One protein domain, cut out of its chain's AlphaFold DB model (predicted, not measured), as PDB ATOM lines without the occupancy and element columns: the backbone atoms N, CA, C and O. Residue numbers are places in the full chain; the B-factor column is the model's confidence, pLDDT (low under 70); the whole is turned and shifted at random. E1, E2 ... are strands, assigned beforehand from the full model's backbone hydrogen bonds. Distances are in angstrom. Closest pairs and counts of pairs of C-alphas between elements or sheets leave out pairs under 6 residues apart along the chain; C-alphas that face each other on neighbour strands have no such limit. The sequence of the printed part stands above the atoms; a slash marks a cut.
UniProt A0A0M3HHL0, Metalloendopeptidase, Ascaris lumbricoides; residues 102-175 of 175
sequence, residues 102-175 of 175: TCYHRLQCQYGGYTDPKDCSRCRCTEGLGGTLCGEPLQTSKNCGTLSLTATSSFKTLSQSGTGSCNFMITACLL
ATOM      1  N   THR A 102      75.946  17.697  50.021       96.25
ATOM      2  CA  THR A 102      75.674  18.573  48.868       96.25
ATOM      3  C   THR A 102      74.388  18.191  48.135       96.25
ATOM      4  O   THR A 102      73.644  19.060  47.689       96.25
ATOM      5  N   CYS A 103      74.101  16.893  48.029       96.44
ATOM      6  CA  CYS A 103      72.906  16.386  47.361       96.44
ATOM      7  C   CYS A 103      71.835  15.999  48.382       96.44
ATOM      8  O   CYS A 103      72.054  15.099  49.193       96.44
ATOM      9  N   TYR A 104      70.665  16.641  48.303       94.00
ATOM     10  CA  TYR A 104      69.524  16.333  49.175       94.00
ATOM     11  C   TYR A 104      68.990  14.911  48.940       94.00
ATOM     12  O   TYR A 104      68.711  14.175  49.885       94.00
ATOM     13  N   HIS A 105      68.914  14.494  47.673       93.25
ATOM     14  CA  HIS A 105      68.546  13.136  47.290       93.25
ATOM     15  C   HIS A 105      69.779  12.344  46.864       93.25
ATOM     16  O   HIS A 105      70.569  12.799  46.038       93.25
ATOM     17  N   ARG A 106      69.924  11.138  47.418       94.56
ATOM     18  CA  ARG A 106      70.978  10.195  47.037       94.56
ATOM     19  C   ARG A 106      70.433   9.181  46.044       94.56
ATOM     20  O   ARG A 106      69.389   8.573  46.276       94.56
ATOM     21  N   LEU A 107      71.169   8.989  44.959       96.75
ATOM     22  CA  LEU A 107      70.881   7.976  43.952       96.75
ATOM     23  C   LEU A 107      71.350   6.596  44.423       96.75
ATOM     24  O   LEU A 107      72.374   6.469  45.097       96.75
ATOM     25  N   GLN A 108      70.628   5.554  44.009       97.12
ATOM     26  CA  GLN A 108      71.011   4.156  44.219       97.12
ATOM     27  C   GLN A 108      72.067   3.742  43.185       97.12
ATOM     28  O   GLN A 108      71.781   3.049  42.210       97.12
ATOM     29  N   CYS A 109      73.287   4.245  43.363       97.12
ATOM     30  CA  CYS A 109      74.402   3.972  42.463       97.12
ATOM     31  C   CYS A 109      74.860   2.511  42.562       97.12
ATOM     32  O   CYS A 109      75.005   1.963  43.654       97.12
ATOM     33  N   GLN A 110      75.140   1.897  41.416       95.69
ATOM     34  CA  GLN A 110      75.542   0.498  41.303       95.69
ATOM     35  C   GLN A 110      77.068   0.335  41.347       95.69
ATOM     36  O   GLN A 110      77.819   1.295  41.176       95.69
ATOM     37  N   TYR A 111      77.522  -0.897  41.606       93.31
ATOM     38  CA  TYR A 111      78.925  -1.333  41.502       93.31
ATOM     39  C   TYR A 111      79.951  -0.423  42.199       93.31
ATOM     40  O   TYR A 111      81.052  -0.171  41.709       93.31
ATOM     41  N   GLY A 112      79.584   0.082  43.378       94.12
ATOM     42  CA  GLY A 112      80.452   0.940  44.181       94.12
ATOM     43  C   GLY A 112      80.418   2.422  43.802       94.12
ATOM     44  O   GLY A 112      81.111   3.205  44.458       94.12
ATOM     45  N   GLY A 113      79.583   2.830  42.844       96.81
ATOM     46  CA  GLY A 113      79.305   4.230  42.534       96.81
ATOM     47  C   GLY A 113      78.758   5.028  43.725       96.81
ATOM     48  O   GLY A 113      78.399   4.479  44.771       96.81
ATOM     49  N   TYR A 114      78.711   6.350  43.584       97.25
ATOM     50  CA  TYR A 114      78.096   7.265  44.555       97.25
ATOM     51  C   TYR A 114      77.580   8.520  43.848       97.25
ATOM     52  O   TYR A 114      78.075   8.860  42.777       97.25
ATOM     53  N   THR A 115      76.575   9.195  44.413       97.69
ATOM     54  CA  THR A 115      75.990  10.408  43.813       97.69
ATOM     55  C   THR A 115      77.068  11.469  43.606       97.69
ATOM     56  O   THR A 115      77.848  11.729  44.523       97.69
ATOM     57  N   ASP A 116      77.148  12.047  42.403       97.25
ATOM     58  CA  ASP A 116      78.153  13.060  42.091       97.25
ATOM     59  C   ASP A 116      77.837  14.341  42.871       97.25
ATOM     60  O   ASP A 116      76.813  14.970  42.615       97.25
ATOM     61  N   PRO A 117      78.697  14.779  43.809       96.94
ATOM     62  CA  PRO A 117      78.427  15.993  44.573       96.94
ATOM     63  C   PRO A 117      78.436  17.259  43.707       96.94
ATOM     64  O   PRO A 117      78.008  18.308  44.172       96.94
ATOM     65  N   LYS A 118      78.936  17.189  42.466       96.50
ATOM     66  CA  LYS A 118      78.861  18.296  41.499       96.50
ATOM     67  C   LYS A 118      77.629  18.229  40.596       96.50
ATOM     68  O   LYS A 118      77.325  19.218  39.939       96.50
ATOM     69  N   ASP A 119      76.954  17.084  40.545       96.50
ATOM     70  CA  ASP A 119      75.782  16.843  39.711       96.50
ATOM     71  C   ASP A 119      74.904  15.757  40.348       96.50
ATOM     72  O   ASP A 119      75.041  14.561  40.084       96.50
ATOM     73  N   CYS A 120      73.968  16.188  41.192       97.00
ATOM     74  CA  CYS A 120      73.107  15.286  41.953       97.00
ATOM     75  C   CYS A 120      72.133  14.468  41.088       97.00
ATOM     76  O   CYS A 120      71.415  13.623  41.621       97.00
ATOM     77  N   SER A 121      72.090  14.707  39.773       97.06
ATOM     78  CA  SER A 121      71.265  13.939  38.839       97.06
ATOM     79  C   SER A 121      71.927  12.644  38.362       97.06
ATOM     80  O   SER A 121      71.256  11.821  37.741       97.06
ATOM     81  N   ARG A 122      73.213  12.423  38.679       96.81
ATOM     82  CA  ARG A 122      73.966  11.236  38.254       96.81
ATOM     83  C   ARG A 122      74.930  10.710  39.315       96.81
ATOM     84  O   ARG A 122      75.284  11.379  40.285       96.81
ATOM     85  N   CYS A 123      75.396   9.489  39.108       97.69
ATOM     86  CA  CYS A 123      76.442   8.870  39.904       97.69
ATOM     87  C   CYS A 123      77.830   9.124  39.297       97.69
ATOM     88  O   CYS A 123      78.000   9.149  38.077       97.69
ATOM     89  N   ARG A 124      78.854   9.250  40.148       96.88
ATOM     90  CA  ARG A 124      80.245   9.008  39.749       96.88
ATOM     91  C   ARG A 124      80.485   7.508  39.745       96.88
ATOM     92  O   ARG A 124      80.242   6.837  40.751       96.88
ATOM     93  N   CYS A 125      80.989   7.021  38.622       96.38
ATOM     94  CA  CYS A 125      81.178   5.605  38.366       96.38
ATOM     95  C   CYS A 125      82.636   5.195  38.499       96.38
ATOM     96  O   CYS A 125      83.540   5.989  38.227       96.38
ATOM     97  N   THR A 126      82.841   3.955  38.935       94.06
ATOM     98  CA  THR A 126      84.139   3.286  38.862       94.06
ATOM     99  C   THR A 126      84.593   3.231  37.402       94.06
ATOM    100  O   THR A 126      83.765   3.264  36.488       94.06
ATOM    101  N   GLU A 127      85.902   3.167  37.179       90.31
ATOM    102  CA  GLU A 127      86.474   3.065  35.837       90.31
ATOM    103  C   GLU A 127      85.812   1.944  35.016       90.31
ATOM    104  O   GLU A 127      85.524   0.862  35.528       90.31
ATOM    105  N   GLY A 128      85.514   2.241  33.750       91.44
ATOM    106  CA  GLY A 128      84.837   1.324  32.833       91.44
ATOM    107  C   GLY A 128      83.310   1.262  32.955       91.44
ATOM    108  O   GLY A 128      82.674   0.666  32.088       91.44
ATOM    109  N   LEU A 129      82.700   1.913  33.953       94.06
ATOM    110  CA  LEU A 129      81.244   1.988  34.127       94.06
ATOM    111  C   LEU A 129      80.687   3.389  33.839       94.06
ATOM    112  O   LEU A 129      81.365   4.404  33.990       94.06
ATOM    113  N   GLY A 130      79.424   3.438  33.431       93.56
ATOM    114  CA  GLY A 130      78.716   4.635  33.006       93.56
ATOM    115  C   GLY A 130      77.198   4.516  33.154       93.56
ATOM    116  O   GLY A 130      76.673   3.660  33.869       93.56
ATOM    117  N   GLY A 131      76.489   5.432  32.497       92.88
ATOM    118  CA  GLY A 131      75.060   5.650  32.723       92.88
ATOM    119  C   GLY A 131      74.788   6.391  34.037       92.88
ATOM    120  O   GLY A 131      75.671   6.579  34.876       92.88
ATOM    121  N   THR A 132      73.540   6.819  34.237       96.00
ATOM    122  CA  THR A 132      73.149   7.643  35.396       96.00
ATOM    123  C   THR A 132      73.423   6.959  36.733       96.00
ATOM    124  O   THR A 132      73.785   7.626  37.699       96.00
ATOM    125  N   LEU A 133      73.272   5.632  36.790       97.06
ATOM    126  CA  LEU A 133      73.419   4.832  38.007       97.06
ATOM    127  C   LEU A 133      74.661   3.934  38.009       97.06
ATOM    128  O   LEU A 133      74.781   3.091  38.893       97.06
ATOM    129  N   CYS A 134      75.585   4.097  37.055       96.50
ATOM    130  CA  CYS A 134      76.770   3.240  36.897       96.50
ATOM    131  C   CYS A 134      76.472   1.780  36.534       96.50
ATOM    132  O   CYS A 134      77.341   0.931  36.691       96.50
ATOM    133  N   GLY A 135      75.250   1.481  36.083       94.19
ATOM    134  CA  GLY A 135      74.796   0.124  35.764       94.19
ATOM    135  C   GLY A 135      75.157  -0.357  34.359       94.19
ATOM    136  O   GLY A 135      74.770  -1.455  33.969       94.19
ATOM    137  N   GLU A 136      75.852   0.473  33.585       92.06
ATOM    138  CA  GLU A 136      76.141   0.234  32.176       92.06
ATOM    139  C   GLU A 136      77.648   0.329  31.927       92.06
ATOM    140  O   GLU A 136      78.341   1.063  32.633       92.06
ATOM    141  N   PRO A 137      78.189  -0.369  30.918       91.88
ATOM    142  CA  PRO A 137      79.555  -0.132  30.475       91.88
ATOM    143  C   PRO A 137      79.726   1.308  29.975       91.88
ATOM    144  O   PRO A 137      78.877   1.842  29.256       91.88
ATOM    145  N   LEU A 138      80.855   1.934  30.305       90.56
ATOM    146  CA  LEU A 138      81.198   3.264  29.813       90.56
ATOM    147  C   LEU A 138      81.433   3.222  28.294       90.56
ATOM    148  O   LEU A 138      82.439   2.696  27.815       90.56
ATOM    149  N   GLN A 139      80.513   3.792  27.522       76.62
ATOM    150  CA  GLN A 139      80.611   3.853  26.062       76.62
ATOM    151  C   GLN A 139      81.457   5.053  25.628       76.62
ATOM    152  O   GLN A 139      81.024   6.197  25.736       76.62
ATOM    153  N   THR A 140      82.655   4.796  25.109       70.69
ATOM    154  CA  THR A 140      83.573   5.845  24.628       70.69
ATOM    155  C   THR A 140      83.684   5.917  23.106       70.69
ATOM    156  O   THR A 140      84.143   6.926  22.575       70.69
ATOM    157  N   SER A 141      83.272   4.887  22.361       80.00
ATOM    158  CA  SER A 141      83.392   4.854  20.897       80.00
ATOM    159  C   SER A 141      82.151   4.267  20.229       80.00
ATOM    160  O   SER A 141      81.468   3.410  20.782       80.00
ATOM    161  N   LYS A 142      81.839   4.751  19.021       74.88
ATOM    162  CA  LYS A 142      80.760   4.190  18.195       74.88
ATOM    163  C   LYS A 142      81.213   2.817  17.677       74.88
ATOM    164  O   LYS A 142      82.372   2.669  17.309       74.88
ATOM    165  N   ASN A 143      80.299   1.847  17.608       78.25
ATOM    166  CA  ASN A 143      80.525   0.487  17.083       78.25
ATOM    167  C   ASN A 143      81.328  -0.472  17.987       78.25
ATOM    168  O   ASN A 143      82.064  -1.325  17.499       78.25
ATOM    169  N   CYS A 144      81.136  -0.393  19.303       79.19
ATOM    170  CA  CYS A 144      81.736  -1.325  20.264       79.19
ATOM    171  C   CYS A 144      81.040  -2.704  20.357       79.19
ATOM    172  O   CYS A 144      81.444  -3.547  21.151       79.19
ATOM    173  N   GLY A 145      79.991  -2.947  19.564       81.44
ATOM    174  CA  GLY A 145      79.222  -4.192  19.623       81.44
ATOM    175  C   GLY A 145      78.512  -4.391  20.967       81.44
ATOM    176  O   GLY A 145      78.069  -3.431  21.602       81.44
ATOM    177  N   THR A 146      78.379  -5.648  21.391       84.69
ATOM    178  CA  THR A 146      77.733  -6.012  22.660       84.69
ATOM    179  C   THR A 146      78.706  -5.858  23.824       84.69
ATOM    180  O   THR A 146      79.643  -6.644  23.956       84.69
ATOM    181  N   LEU A 147      78.452  -4.875  24.693       87.25
ATOM    182  CA  LEU A 147      79.339  -4.563  25.820       87.25
ATOM    183  C   LEU A 147      78.937  -5.171  27.162       87.25
ATOM    184  O   LEU A 147      79.785  -5.280  28.041       87.25
ATOM    185  N   SER A 148      77.686  -5.598  27.322       88.75
ATOM    186  CA  SER A 148      77.233  -6.298  28.528       88.75
ATOM    187  C   SER A 148      77.224  -7.801  28.275       88.75
ATOM    188  O   SER A 148      76.548  -8.280  27.363       88.75
ATOM    189  N   LEU A 149      77.989  -8.540  29.068       89.38
ATOM    190  CA  LEU A 149      78.206  -9.973  28.915       89.38
ATOM    191  C   LEU A 149      77.954 -10.688  30.243       89.38
ATOM    192  O   LEU A 149      78.295 -10.176  31.306       89.38
ATOM    193  N   THR A 150      77.429 -11.908  30.178       91.00
ATOM    194  CA  THR A 150      77.296 -12.780  31.350       91.00
ATOM    195  C   THR A 150      78.387 -13.842  31.316       91.00
ATOM    196  O   THR A 150      78.541 -14.538  30.311       91.00
ATOM    197  N   ALA A 151      79.155 -13.954  32.398       91.50
ATOM    198  CA  ALA A 151      80.179 -14.977  32.550       91.50
ATOM    199  C   ALA A 151      79.547 -16.370  32.680       91.50
ATOM    200  O   ALA A 151      78.556 -16.560  33.386       91.50
ATOM    201  N   THR A 152      80.161 -17.345  32.015       90.00
ATOM    202  CA  THR A 152      79.844 -18.774  32.105       90.00
ATOM    203  C   THR A 152      81.043 -19.534  32.675       90.00
ATOM    204  O   THR A 152      82.133 -18.982  32.806       90.00
ATOM    205  N   SER A 153      80.870 -20.818  33.000       89.25
ATOM    206  CA  SER A 153      81.975 -21.694  33.429       89.25
ATOM    207  C   SER A 153      82.950 -22.059  32.300       89.25
ATOM    208  O   SER A 153      83.998 -22.650  32.551       89.25
ATOM    209  N   SER A 154      82.615 -21.726  31.053       91.06
ATOM    210  CA  SER A 154      83.445 -21.957  29.875       91.06
ATOM    211  C   SER A 154      84.303 -20.739  29.540       91.06
ATOM    212  O   SER A 154      83.839 -19.599  29.569       91.06
ATOM    213  N   PHE A 155      85.554 -20.989  29.150       90.12
ATOM    214  CA  PHE A 155      86.426 -19.944  28.625       90.12
ATOM    215  C   PHE A 155      85.846 -19.344  27.344       90.12
ATOM    216  O   PHE A 155      85.415 -20.060  26.436       90.12
ATOM    217  N   LYS A 156      85.884 -18.014  27.259       89.56
ATOM    218  CA  LYS A 156      85.477 -17.259  26.078       89.56
ATOM    219  C   LYS A 156      86.473 -16.139  25.819       89.56
ATOM    220  O   LYS A 156      86.773 -15.354  26.713       89.56
ATOM    221  N   THR A 157      86.952 -16.053  24.586       88.31
ATOM    222  CA  THR A 157      87.811 -14.954  24.141       88.31
ATOM    223  C   THR A 157      86.946 -13.766  23.738       88.31
ATOM    224  O   THR A 157      86.008 -13.919  22.954       88.31
ATOM    225  N   LEU A 158      87.270 -12.583  24.259       84.44
ATOM    226  CA  LEU A 158      86.705 -11.321  23.791       84.44
ATOM    227  C   LEU A 158      87.673 -10.700  22.790       84.44
ATOM    228  O   LEU A 158      88.847 -10.504  23.101       84.44
ATOM    229  N   SER A 159      87.187 -10.409  21.589       81.50
ATOM    230  CA  SER A 159      87.947  -9.717  20.556       81.50
ATOM    231  C   SER A 159      87.157  -8.511  20.069       81.50
ATOM    232  O   SER A 159      85.966  -8.600  19.781       81.50
ATOM    233  N   GLN A 160      87.840  -7.375  19.985       78.06
ATOM    234  CA  GLN A 160      87.317  -6.143  19.415       78.06
ATOM    235  C   GLN A 160      88.381  -5.581  18.476       78.06
ATOM    236  O   GLN A 160      89.567  -5.584  18.805       78.06
ATOM    237  N   SER A 161      87.964  -5.118  17.301       79.81
ATOM    238  CA  SER A 161      88.834  -4.478  16.315       79.81
ATOM    239  C   SER A 161      88.328  -3.071  15.990       79.81
ATOM    240  O   SER A 161      87.152  -2.757  16.184       79.81
ATOM    241  N   GLY A 162      89.232  -2.213  15.515       79.00
ATOM    242  CA  GLY A 162      88.944  -0.821  15.168       79.00
ATOM    243  C   GLY A 162      89.618   0.193  16.092       79.00
ATOM    244  O   GLY A 162      90.376  -0.161  16.992       79.00
ATOM    245  N   THR A 163      89.352   1.472  15.831       80.00
ATOM    246  CA  THR A 163      89.930   2.599  16.573       80.00
ATOM    247  C   THR A 163      88.945   3.087  17.624       80.00
ATOM    248  O   THR A 163      87.815   3.441  17.291       80.00
ATOM    249  N   GLY A 164      89.377   3.148  18.882       83.25
ATOM    250  CA  GLY A 164      88.564   3.663  19.976       83.25
ATOM    251  C   GLY A 164      88.775   2.909  21.281       83.25
ATOM    252  O   GLY A 164      89.631   2.033  21.384       83.25
ATOM    253  N   SER A 165      87.962   3.251  22.274       85.00
ATOM    254  CA  SER A 165      87.919   2.570  23.567       85.00
ATOM    255  C   SER A 165      86.530   1.968  23.760       85.00
ATOM    256  O   SER A 165      85.519   2.650  23.565       85.00
ATOM    257  N   CYS A 166      86.484   0.698  24.151       86.25
ATOM    258  CA  CYS A 166      85.261  -0.035  24.456       86.25
ATOM    259  C   CYS A 166      85.417  -0.670  25.837       86.25
ATOM    260  O   CYS A 166      86.387  -1.389  26.072       86.25
ATOM    261  N   ASN A 167      84.477  -0.405  26.740       90.00
ATOM    262  CA  ASN A 167      84.468  -1.003  28.071       90.00
ATOM    263  C   ASN A 167      83.458  -2.146  28.093       90.00
ATOM    264  O   ASN A 167      82.304  -1.951  27.729       90.00
ATOM    265  N   PHE A 168      83.879  -3.334  28.514       89.38
ATOM    266  CA  PHE A 168      82.999  -4.496  28.614       89.38
ATOM    267  C   PHE A 168      82.612  -4.709  30.076       89.38
ATOM    268  O   PHE A 168      83.480  -4.803  30.942       89.38
ATOM    269  N   MET A 169      81.316  -4.811  30.349       90.19
ATOM    270  CA  MET A 169      80.792  -5.177  31.659       90.19
ATOM    271  C   MET A 169      80.485  -6.672  31.657       90.19
ATOM    272  O   MET A 169      79.587  -7.122  30.947       90.19
ATOM    273  N   ILE A 170      81.233  -7.440  32.449       90.75
ATOM    274  CA  ILE A 170      81.061  -8.890  32.569       90.75
ATOM    275  C   ILE A 170      80.454  -9.202  33.937       90.75
ATOM    276  O   ILE A 170      81.097  -9.002  34.965       90.75
ATOM    277  N   THR A 171      79.221  -9.698  33.959       89.50
ATOM    278  CA  THR A 171      78.511 -10.070  35.190       89.50
ATOM    279  C   THR A 171      78.544 -11.578  35.395       89.50
ATOM    280  O   THR A 171      78.199 -12.326  34.484       89.50
ATOM    281  N   ALA A 172      78.905 -12.043  36.589       87.88
ATOM    282  CA  ALA A 172      78.788 -13.448  36.974       87.88
ATOM    283  C   ALA A 172      77.582 -13.636  37.905       87.88
ATOM    284  O   ALA A 172      77.366 -12.814  38.797       87.88
ATOM    285  N   CYS A 173      76.810 -14.714  37.724       79.38
ATOM    286  CA  CYS A 173      75.831 -15.112  38.734       79.38
ATOM    287  C   CYS A 173      76.580 -15.588  39.980       79.38
ATOM    288  O   CYS A 173      77.422 -16.481  39.894       79.38
ATOM    289  N   LEU A 174      76.264 -14.993  41.128       66.62
ATOM    290  CA  LEU A 174      76.654 -15.551  42.416       66.62
ATOM    291  C   LEU A 174      75.806 -16.812  42.629       66.62
ATOM    292  O   LEU A 174      74.578 -16.719  42.629       66.62
ATOM    293  N   LEU A 175      76.469 -17.969  42.708       50.94
ATOM    294  CA  LEU A 175      75.871 -19.223  43.174       50.94
ATOM    295  C   LEU A 175      75.584 -19.142  44.676       50.94
ATOM    296  O   LEU A 175      76.419 -18.545  45.393       50.94
TER     297      LEU A 175
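What this domain is: This is residues 102 to 175 of the 175 residues of the protein "Metalloendopeptidase" of Ascaris lumbricoides (UniProt A0A0M3HHL0). Little regular structure is here: mostly loops in two small lobes, one holding E1 and E2, the other the side-by-side pair E3 and E4 with residues 151 to 168 looping widely between them. The 74 printed residues have no named helix and four strands, E1 to E4 in chain order, holding 15 residues: all strand. The whole is loose, radius of gyration of the C-alphas 14.7 A, and flat, 44 by 37 by 14 A.

How they stand to each other: Look first at E2, residues 119 to 124, which meets E1, residues 114 to 116, only at a point: C-alphas 115 and 123 face each other at 4.2 A. E3, residues 148 to 150, and E4, residues 169 to 171, are parallel at 24 degrees; N 149 and O 169 are within hydrogen-bond range at 2.8 A. E2 and E3 are apart.

Where its parts are: Find C-alpha 114, where E1 begins, at (78.096, 7.265, 44.555); from first to last C-alpha E1 spans 6.3 A, E2 9.0 A, E3 7.1 A and E4 6.5 A, and E4 ends at C-alpha 171 at (78.511, -10.070, 35.190).

The domain as a whole: C-alphas 102 and 154 are farthest apart, 45.4 A. The printed part has no cut. The links E2 to E3 and E3 to E4 are long. Residues 174 to 175 have pLDDT under 70.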